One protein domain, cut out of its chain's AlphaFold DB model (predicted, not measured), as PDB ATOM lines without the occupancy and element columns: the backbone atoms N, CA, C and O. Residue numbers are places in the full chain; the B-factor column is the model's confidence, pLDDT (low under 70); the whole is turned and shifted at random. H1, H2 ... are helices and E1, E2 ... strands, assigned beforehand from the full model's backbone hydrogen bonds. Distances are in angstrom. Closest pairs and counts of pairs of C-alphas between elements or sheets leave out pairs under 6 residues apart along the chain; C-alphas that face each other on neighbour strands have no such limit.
ATOM      1  N   ILE A  13     165.625 189.773 170.627       79.88
ATOM      2  CA  ILE A  13     166.496 189.408 171.746       79.88
ATOM      3  C   ILE A  13     167.420 190.591 172.021       79.88
ATOM      4  O   ILE A  13     168.285 190.933 171.214       79.88
ATOM      5  N   THR A  14     167.240 191.205 173.186       78.00
ATOM      6  CA  THR A  14     168.201 192.167 173.729       78.00
ATOM      7  C   THR A  14     169.083 191.423 174.719       78.00
ATOM      8  O   THR A  14     168.581 190.789 175.645       78.00
ATOM      9  N   LEU A  15     170.398 191.466 174.508       76.06
ATOM     10  CA  LEU A  15     171.364 190.849 175.410       76.06
ATOM     11  C   LEU A  15     171.682 191.846 176.525       76.06
ATOM     12  O   LEU A  15     172.504 192.745 176.363       76.06
ATOM     13  N   CYS A  16     170.961 191.718 177.636       61.16
ATOM     14  CA  CYS A  16     171.069 192.613 178.780       61.16
ATOM     15  C   CYS A  16     172.161 192.119 179.742       61.16
ATOM     16  O   CYS A  16     171.973 191.126 180.439       61.16
ATOM     17  N   GLY A  17     173.295 192.821 179.786       59.12
ATOM     18  CA  GLY A  17     174.394 192.573 180.723       59.12
ATOM     19  C   GLY A  17     175.681 193.270 180.278       59.12
ATOM     20  O   GLY A  17     175.820 193.585 179.102       59.12
ATOM     21  N   HIS A  18     176.607 193.501 181.214       54.31
ATOM     22  CA  HIS A  18     178.029 193.689 180.897       54.31
ATOM     23  C   HIS A  18     178.679 192.297 180.950       54.31
ATOM     24  O   HIS A  18     178.983 191.824 182.051       54.31
ATOM     25  N   PRO A  19     178.813 191.564 179.833       52.56
ATOM     26  CA  PRO A  19     179.598 190.340 179.832       52.56
ATOM     27  C   PRO A  19     181.061 190.662 180.170       52.56
ATOM     28  O   PRO A  19     181.619 191.651 179.712       52.56
ATOM     29  N   ALA A  20     181.735 189.773 180.901       48.59
ATOM     30  CA  ALA A  20     183.184 189.872 181.122       48.59
ATOM     31  C   ALA A  20     184.019 189.637 179.836       48.59
ATOM     32  O   ALA A  20     185.245 189.602 179.881       48.59
ATOM     33  N   ILE A  21     183.348 189.415 178.700       58.88
ATOM     34  CA  ILE A  21     183.906 189.086 177.391       58.88
ATOM     35  C   ILE A  21     183.082 189.856 176.354       58.88
ATOM     36  O   ILE A  21     181.871 189.671 176.276       58.88
ATOM     37  N   THR A  22     183.727 190.675 175.525       67.38
ATOM     38  CA  THR A  22     183.068 191.539 174.520       67.38
ATOM     39  C   THR A  22     182.282 190.780 173.441       67.38
ATOM     40  O   THR A  22     181.493 191.375 172.704       67.38
ATOM     41  N   MET A  23     182.492 189.464 173.341       76.19
ATOM     42  CA  MET A  23     181.806 188.560 172.425       76.19
ATOM     43  C   MET A  23     181.165 187.398 173.187       76.19
ATOM     44  O   MET A  23     181.845 186.641 173.880       76.19
ATOM     45  N   GLY A  24     179.858 187.227 173.007       89.38
ATOM     46  CA  GLY A  24     179.108 186.055 173.447       89.38
ATOM     47  C   GLY A  24     178.831 185.081 172.300       89.38
ATOM     48  O   GLY A  24     178.991 185.403 171.121       89.38
ATOM     49  N   VAL A  25     178.343 183.889 172.649       94.38
ATOM     50  CA  VAL A  25     177.770 182.930 171.695       94.38
ATOM     51  C   VAL A  25     176.345 182.604 172.124       94.38
ATOM     52  O   VAL A  25     176.116 182.163 173.249       94.38
ATOM     53  N   VAL A  26     175.381 182.802 171.224       95.12
ATOM     54  CA  VAL A  26     173.963 182.487 171.453       95.12
ATOM     55  C   VAL A  26     173.586 181.264 170.631       95.12
ATOM     56  O   VAL A  26     173.653 181.297 169.404       95.12
ATOM     57  N   ASN A  27     173.165 180.191 171.303       96.12
ATOM     58  CA  ASN A  27     172.687 178.968 170.661       96.12
ATOM     59  C   ASN A  27     171.149 178.966 170.579       96.12
ATOM     60  O   ASN A  27     170.456 178.644 171.547       96.12
ATOM     61  N   LEU A  28     170.611 179.307 169.406       95.62
ATOM     62  CA  LEU A  28     169.169 179.327 169.145       95.62
ATOM     63  C   LEU A  28     168.541 177.926 169.134       95.62
ATOM     64  O   LEU A  28     167.360 177.805 169.449       95.62
ATOM     65  N   VAL A  29     169.302 176.861 168.859       95.69
ATOM     66  CA  VAL A  29     168.798 175.479 168.988       95.69
ATOM     67  C   VAL A  29     168.571 175.131 170.459       95.69
ATOM     68  O   VAL A  29     167.547 174.538 170.787       95.69
ATOM     69  N   ALA A  30     169.464 175.552 171.358       94.44
ATOM     70  CA  ALA A  30     169.291 175.358 172.798       94.44
ATOM     71  C   ALA A  30     168.142 176.207 173.381       94.44
ATOM     72  O   ALA A  30     167.446 175.749 174.284       94.44
ATOM     73  N   LEU A  31     167.925 177.421 172.859       93.56
ATOM     74  CA  LEU A  31     166.879 178.339 173.335       93.56
ATOM     75  C   LEU A  31     165.483 178.060 172.753       93.56
ATOM     76  O   LEU A  31     164.489 178.247 173.449       93.56
ATOM     77  N   LEU A  32     165.393 177.656 171.481       94.12
ATOM     78  CA  LEU A  32     164.135 177.546 170.721       94.12
ATOM     79  C   LEU A  32     163.838 176.123 170.222       94.12
ATOM     80  O   LEU A  32     162.830 175.906 169.550       94.12
ATOM     81  N   GLY A  33     164.717 175.152 170.494       95.56
ATOM     82  CA  GLY A  33     164.544 173.752 170.094       95.56
ATOM     83  C   GLY A  33     164.615 173.492 168.584       95.56
ATOM     84  O   GLY A  33     164.210 172.421 168.136       95.56
ATOM     85  N   SER A  34     165.080 174.451 167.774       95.38
ATOM     86  CA  SER A  34     165.075 174.335 166.310       95.38
ATOM     87  C   SER A  34     166.232 175.082 165.649       95.38
ATOM     88  O   SER A  34     166.578 176.194 166.042       95.38
ATOM     89  N   ALA A  35     166.785 174.475 164.595       95.50
ATOM     90  CA  ALA A  35     167.814 175.063 163.738       95.50
ATOM     91  C   ALA A  35     167.238 175.945 162.611       95.50
ATOM     92  O   ALA A  35     168.003 176.596 161.910       95.50
ATOM     93  N   GLU A  36     165.908 176.020 162.446       95.94
ATOM     94  CA  GLU A  36     165.252 176.869 161.431       95.94
ATOM     95  C   GLU A  36     165.290 178.379 161.768       95.94
ATOM     96  O   GLU A  36     164.593 179.168 161.126       95.94
ATOM     97  N   TYR A  37     166.027 178.797 162.801       96.00
ATOM     98  CA  TYR A  37     166.088 180.178 163.277       96.00
ATOM     99  C   TYR A  37     167.461 180.800 163.008       96.00
ATOM    100  O   TYR A  37     168.502 180.223 163.313       96.00
ATOM    101  N   LEU A  38     167.437 182.010 162.454       96.75
ATOM    102  CA  LEU A  38     168.598 182.827 162.129       96.75
ATOM    103  C   LEU A  38     168.641 184.043 163.056       96.75
ATOM    104  O   LEU A  38     167.606 184.663 163.311       96.75
ATOM    105  N   LEU A  39     169.838 184.409 163.516       96.38
ATOM    106  CA  LEU A  39     170.047 185.639 164.275       96.38
ATOM    107  C   LEU A  39     170.465 186.778 163.337       96.38
ATOM    108  O   LEU A  39     171.434 186.659 162.582       96.38
ATOM    109  N   VAL A  40     169.746 187.893 163.399       96.31
ATOM    110  CA  VAL A  40     169.980 189.088 162.583       96.31
ATOM    111  C   VAL A  40     170.338 190.249 163.504       96.31
ATOM    112  O   VAL A  40     169.561 190.619 164.380       96.31
ATOM    113  N   GLN A  41     171.515 190.835 163.314       95.62
ATOM    114  CA  GLN A  41     171.911 192.080 163.956       95.62
ATOM    115  C   GLN A  41     171.200 193.232 163.241       95.62
ATOM    116  O   GLN A  41     171.401 193.475 162.046       95.62
ATOM    117  N   THR A  42     170.360 193.948 163.979       93.12
ATOM    118  CA  THR A  42     169.783 195.208 163.517       93.12
ATOM    119  C   THR A  42     170.837 196.293 163.718       93.12
ATOM    120  O   THR A  42     171.060 196.739 164.845       93.12
ATOM    121  N   SER A  43     171.506 196.751 162.653       87.06
ATOM    122  CA  SER A  43     172.389 197.918 162.760       87.06
ATOM    123  C   SER A  43     171.548 199.195 162.720       87.06
ATOM    124  O   SER A  43     171.666 200.042 161.831       87.06
ATOM    125  N   GLY A  44     170.658 199.326 163.706       77.50
ATOM    126  CA  GLY A  44     170.148 200.626 164.090       77.50
ATOM    127  C   GLY A  44     171.346 201.457 164.520       77.50
ATOM    128  O   GLY A  44     172.078 201.055 165.422       77.50
ATOM    129  N   GLN A  45     171.562 202.600 163.865       56.41
ATOM    130  CA  GLN A  45     172.536 203.576 164.332       56.41
ATOM    131  C   GLN A  45     172.125 204.017 165.739       56.41
ATOM    132  O   GLN A  45     171.342 204.955 165.903       56.41
ATOM    133  N   ARG A  46     172.693 203.371 166.761       53.56
ATOM    134  CA  ARG A  46     172.829 203.932 168.104       53.56
ATOM    135  C   ARG A  46     173.880 205.036 168.015       53.56
ATOM    136  O   ARG A  46     174.966 204.946 168.575       53.56
ATOM    137  N   GLU A  84     169.831 198.732 158.260       90.44
ATOM    138  CA  GLU A  84     170.569 197.647 157.630       90.44
ATOM    139  C   GLU A  84     170.503 196.409 158.547       90.44
ATOM    140  O   GLU A  84     170.724 196.479 159.759       90.44
ATOM    141  N   LEU A  85     170.105 195.280 157.961       92.56
ATOM    142  CA  LEU A  85     169.973 193.996 158.641       92.56
ATOM    143  C   LEU A  85     171.168 193.127 158.258       92.56
ATOM    144  O   LEU A  85     171.338 192.785 157.086       92.56
ATOM    145  N   ARG A  86     171.993 192.757 159.241       95.00
ATOM    146  CA  ARG A  86     173.168 191.899 159.035       95.00
ATOM    147  C   ARG A  86     172.928 190.528 159.643       95.00
ATOM    148  O   ARG A  86     172.541 190.414 160.799       95.00
ATOM    149  N   LEU A  87     173.164 189.469 158.873       96.00
ATOM    150  CA  LEU A  87     173.128 188.111 159.411       96.00
ATOM    151  C   LEU A  87     174.321 187.918 160.358       96.00
ATOM    152  O   LEU A  87     175.451 188.222 159.974       96.00
ATOM    153  N   CYS A  88     174.088 187.407 161.566       96.12
ATOM    154  CA  CYS A  88     175.174 187.123 162.505       96.12
ATOM    155  C   CYS A  88     176.029 185.960 161.986       96.12
ATOM    156  O   CYS A  88     175.509 185.007 161.399       96.12
ATOM    157  N   SER A  89     177.343 186.015 162.215       95.00
ATOM    158  CA  SER A  89     178.242 184.937 161.793       95.00
ATOM    159  C   SER A  89     178.069 183.695 162.670       95.00
ATOM    160  O   SER A  89     178.072 183.779 163.899       95.00
ATOM    161  N   SER A  90     177.970 182.534 162.023       96.00
ATOM    162  CA  SER A  90     178.025 181.199 162.635       96.00
ATOM    163  C   SER A  90     179.301 180.428 162.252       96.00
ATOM    164  O   SER A  90     179.420 179.234 162.523       96.00
ATOM    165  N   ALA A  91     180.268 181.085 161.598       95.62
ATOM    166  CA  ALA A  91     181.485 180.435 161.118       95.62
ATOM    167  C   ALA A  91     182.314 179.862 162.283       95.62
ATOM    168  O   ALA A  91     182.689 180.587 163.202       95.62
ATOM    169  N   GLY A  92     182.603 178.558 162.234       96.44
ATOM    170  CA  GLY A  92     183.344 177.848 163.285       96.44
ATOM    171  C   GLY A  92     182.531 177.509 164.543       96.44
ATOM    172  O   GLY A  92     183.096 176.954 165.481       96.44
ATOM    173  N   LEU A  93     181.227 177.808 164.574       96.00
ATOM    174  CA  LEU A  93     180.341 177.506 165.700       96.00
ATOM    175  C   LEU A  93     179.422 176.303 165.391       96.00
ATOM    176  O   LEU A  93     179.144 176.026 164.221       96.00
ATOM    177  N   PRO A  94     178.911 175.583 166.412       96.75
ATOM    178  CA  PRO A  94     177.918 174.526 166.214       96.75
ATOM    179  C   PRO A  94     176.638 175.041 165.542       96.75
ATOM    180  O   PRO A  94     176.244 176.190 165.742       96.75
ATOM    181  N   THR A  95     175.937 174.182 164.798       95.56
ATOM    182  CA  THR A  95     174.686 174.533 164.103       95.56
ATOM    183  C   THR A  95     173.686 175.234 165.029       95.56
ATOM    184  O   THR A  95     173.345 174.720 166.093       95.56
ATOM    185  N   GLY A  96     173.210 176.412 164.613       95.50
ATOM    186  CA  GLY A  96     172.301 177.253 165.401       95.50
ATOM    187  C   GLY A  96     172.975 178.137 166.453       95.50
ATOM    188  O   GLY A  96     172.271 178.834 167.182       95.50
ATOM    189  N   SER A  97     174.308 178.135 166.539       96.62
ATOM    190  CA  SER A  97     175.084 179.045 167.383       96.62
ATOM    191  C   SER A  97     175.616 180.230 166.577       96.62
ATOM    192  O   SER A  97     176.152 180.058 165.482       96.62
ATOM    193  N   PHE A  98     175.478 181.432 167.133       96.88
ATOM    194  CA  PHE A  98     175.845 182.693 166.491       96.88
ATOM    195  C   PHE A  98     176.734 183.519 167.417       96.88
ATOM    196  O   PHE A  98     176.464 183.604 168.619       96.88
ATOM    197  N   ALA A  99     177.772 184.140 166.857       95.44
ATOM    198  CA  ALA A  99     178.568 185.131 167.569       95.44
ATOM    199  C   ALA A  99     177.752 186.419 167.747       95.44
ATOM    200  O   ALA A  99     177.103 186.881 166.805       95.44
ATOM    201  N   VAL A 100     177.797 186.988 168.950       95.38
ATOM    202  CA  VAL A 100     177.109 188.232 169.310       95.38
ATOM    203  C   VAL A 100     178.068 189.187 170.007       95.38
ATOM    204  O   VAL A 100     178.853 188.789 170.862       95.38
ATOM    205  N   GLU A 101     177.985 190.456 169.642       92.25
ATOM    206  CA  GLU A 101     178.714 191.567 170.253       92.25
ATOM    207  C   GLU A 101     177.911 192.158 171.420       92.25
ATOM    208  O   GLU A 101     176.675 192.252 171.353       92.25
ATOM    209  N   GLU A 102     178.621 192.581 172.467       88.88
ATOM    210  CA  GLU A 102     178.068 193.326 173.600       88.88
ATOM    211  C   GLU A 102     177.286 194.574 173.146       88.88
ATOM    212  O   GLU A 102     177.696 195.303 172.244       88.88
ATOM    213  N   GLY A 103     176.118 194.815 173.752       88.06
ATOM    214  CA  GLY A 103     175.263 195.964 173.426       88.06
ATOM    215  C   GLY A 103     174.567 195.915 172.055       88.06
ATOM    216  O   GLY A 103     173.797 196.828 171.743       88.06
ATOM    217  N   GLY A 104     174.788 194.870 171.250       90.44
ATOM    218  CA  GLY A 104     174.120 194.684 169.963       90.44
ATOM    219  C   GLY A 104     172.613 194.419 170.096       90.44
ATOM    220  O   GLY A 104     172.148 193.755 171.026       90.44
ATOM    221  N   ALA A 105     171.834 194.927 169.138       92.44
ATOM    222  CA  ALA A 105     170.393 194.700 169.056       92.44
ATOM    223  C   ALA A 105     170.086 193.598 168.033       92.44
ATOM    224  O   ALA A 105     170.290 193.796 166.830       92.44
ATOM    225  N   TYR A 106     169.573 192.458 168.502       95.19
ATOM    226  CA  TYR A 106     169.362 191.273 167.674       95.19
ATOM    227  C   TYR A 106     167.883 190.913 167.522       95.19
ATOM    228  O   TYR A 106     167.060 191.086 168.424       95.19
ATOM    229  N   GLU A 107     167.556 190.360 166.363       95.25
ATOM    230  CA  GLU A 107     166.239 189.843 166.026       95.25
ATOM    231  C   GLU A 107     166.364 188.394 165.558       95.25
ATOM    232  O   GLU A 107     167.257 188.049 164.781       95.25
ATOM    233  N   VAL A 108     165.477 187.529 166.048       95.94
ATOM    234  CA  VAL A 108     165.400 186.138 165.606       95.94
ATOM    235  C   VAL A 108     164.366 186.021 164.496       95.94
ATOM    236  O   VAL A 108     163.167 186.211 164.715       95.94
ATOM    237  N   VAL A 109     164.843 185.648 163.311       95.31
ATOM    238  CA  VAL A 109     164.033 185.476 162.105       95.31
ATOM    239  C   VAL A 109     164.033 184.003 161.718       95.31
ATOM    240  O   VAL A 109     165.078 183.358 161.658       95.31
ATOM    241  N   LYS A 110     162.859 183.439 161.427       94.50
ATOM    242  CA  LYS A 110     162.778 182.065 160.919       94.50
ATOM    243  C   LYS A 110     163.263 182.018 159.466       94.50
ATOM    244  O   LYS A 110     162.808 182.808 158.642       94.50
ATOM    245  N   GLU A 111     164.130 181.066 159.128       90.81
ATOM    246  CA  GLU A 111     164.793 180.934 157.818       90.81
ATOM    247  C   GLU A 111     163.807 180.973 156.638       90.81
ATOM    248  O   GLU A 111     164.059 181.621 155.619       90.81
ATOM    249  N   ARG A 112     162.627 180.361 156.813       86.69
ATOM    250  CA  ARG A 112     161.542 180.343 155.817       86.69
ATOM    251  C   ARG A 112     160.990 181.734 155.455       86.69
ATOM    252  O   ARG A 112     160.389 181.864 154.396       86.69
ATOM    253  N   TYR A 113     161.176 182.749 156.303       78.88
ATOM    254  CA  TYR A 113     160.821 184.145 156.007       78.88
ATOM    255  C   TYR A 113     161.995 184.925 155.396       78.88
ATOM    256  O   TYR A 113     161.785 185.750 154.507       78.88
ATOM    257  N   ALA A 114     163.236 184.615 155.789       66.75
ATOM    258  CA  ALA A 114     164.437 185.278 155.270       66.75
ATOM    259  C   ALA A 114     164.630 185.085 153.748       66.75
ATOM    260  O   ALA A 114     165.175 185.955 153.063       66.75
ATOM    261  N   THR A 115     164.156 183.968 153.186       63.25
ATOM    262  CA  THR A 115     164.160 183.731 151.731       63.25
ATOM    263  C   THR A 115     163.150 184.593 150.969       63.25
ATOM    264  O   THR A 115     163.428 184.964 149.829       63.25
ATOM    265  N   CYS A 116     162.025 184.981 151.581       52.59
ATOM    266  CA  CYS A 116     161.068 185.905 150.966       52.59
ATOM    267  C   CYS A 116     161.612 187.338 150.894       52.59
ATOM    268  O   CYS A 116     161.401 188.025 149.898       52.59
ATOM    269  N   GLU A 117     162.348 187.792 151.909       52.69
ATOM    270  CA  GLU A 117     162.803 189.185 151.980       52.69
ATOM    271  C   GLU A 117     163.951 189.498 151.002       52.69
ATOM    272  O   GLU A 117     163.984 190.574 150.396       52.69
ATOM    273  N   LYS A 118     164.820 188.515 150.716       48.91
ATOM    274  CA  LYS A 118     165.818 188.600 149.627       48.91
ATOM    275  C   LYS A 118     165.189 188.776 148.238       48.91
ATOM    276  O   LYS A 118     165.853 189.266 147.327       48.91
ATOM    277  N   MET A 119     163.911 188.427 148.070       37.19
ATOM    278  CA  MET A 119     163.158 188.681 146.837       37.19
ATOM    279  C   MET A 119     162.710 190.149 146.703       37.19
ATOM    280  O   MET A 119     162.424 190.597 145.594       37.19
ATOM    281  N   CYS A 120     162.693 190.911 147.804       38.97
ATOM    282  CA  CYS A 120     162.270 192.314 147.850       38.97
ATOM    283  C   CYS A 120     163.449 193.303 147.843       38.97
ATOM    284  O   CYS A 120     163.348 194.365 147.232       38.97
TER     285      CYS A 120
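AT A GLANCE: This is residues 13 to 46 and 84 to 120 of the 474 residues of an uncharacterized protein of Trypanosoma vivax (strain Y486) (UniProt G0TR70). Two small sheets lie partly face to face as a sandwich: a twisted sheet of four strands, E1, E6, E3 and E4, and over part of one of its faces the two-strand sheet E2 and E5. The short helix H1 sits at one end of the sandwich, where E2 ends and E3 and E5 begin, and H2 runs on from E6, its residues 115 to 120 sticking out. The 71 printed residues have two named helices and six named strands, in the order E1, E2, H1, E3, E4, E5, E6, H2; the class is mixed and both sheets are antiparallel. The whole is compact, with a radius of gyration of the C-alphas of 12.3 A and spans of 39 by 30 by 20 A.

IN THESE COORDINATES: E1 is residues 13 to 16, 9.0 A long, and begins with C-alpha 13 at (166.496, 189.408, 171.746). E2 is residues 23 to 27, 13.4 A, and H1 is residues 28 to 32, 5.6 A. E3, residues 37 to 43, is the longest strand by residues at 18.8 A and begins with C-alpha 37 at (166.088, 180.178, 163.277). E4 is residues 84 to 87, 10.0 A; E5 is residues 97 to 101, 13.3 A; E6 is residues 105 to 110, 16.8 A. H2, residues 111 to 120, is 15.3 A long and ends with C-alpha 120 at (162.270, 192.314, 147.850).

HOW THE PARTS SIT: In the larger sheet E1 and E4 are edge strands, and the sheet is only just strongly twisted, its C-alphas lying up to 4.1 A off the best plane. The pairing of E6 is staggered: residues 105 to 106 pair with E1, where N 13 and O 106 are 2.9 A apart, and residues 106 to 110 pair with E3, where N 38 and O 109 are 2.8 A apart. E3 and E4 have N 41 and O 86 at 2.7 A. In the other sheet, E2 and E5 have N 24 and O 100 at 2.8 A. Across the sandwich, the closest C-alphas of E3 and E5 are those of Leu 39 and Phe 98, 6.9 A apart. H1 is only just on the larger sheet, with 5 pairs of C-alphas within 10 A, and only grazes it with residues 28 to 29; its closest C-alphas with E5 are Leu 28 and Ser 97, 6.2 A. H2 only grazes that sheet with residues 111 to 114, Glu 111 coming closest to Tyr 37 of E3, 5.7 A between C-alphas; H1 and H2 are apart. The O i to N i+4 pair of H1 is within hydrogen-bond range, as are 3 of 6 in H2.

THE WHOLE: The C-alphas farthest apart are those of Ala 20 and Met 119, 39.7 A. Residues 47 to 83 are cut out and not printed, with 12.4 A between C-alphas 46 and 84. Of the links that are printed whole, none is long. The mean pLDDT of the printed part is 83.9; residues 16 to 22, 45 to 46 and 114 to 120 are under 70.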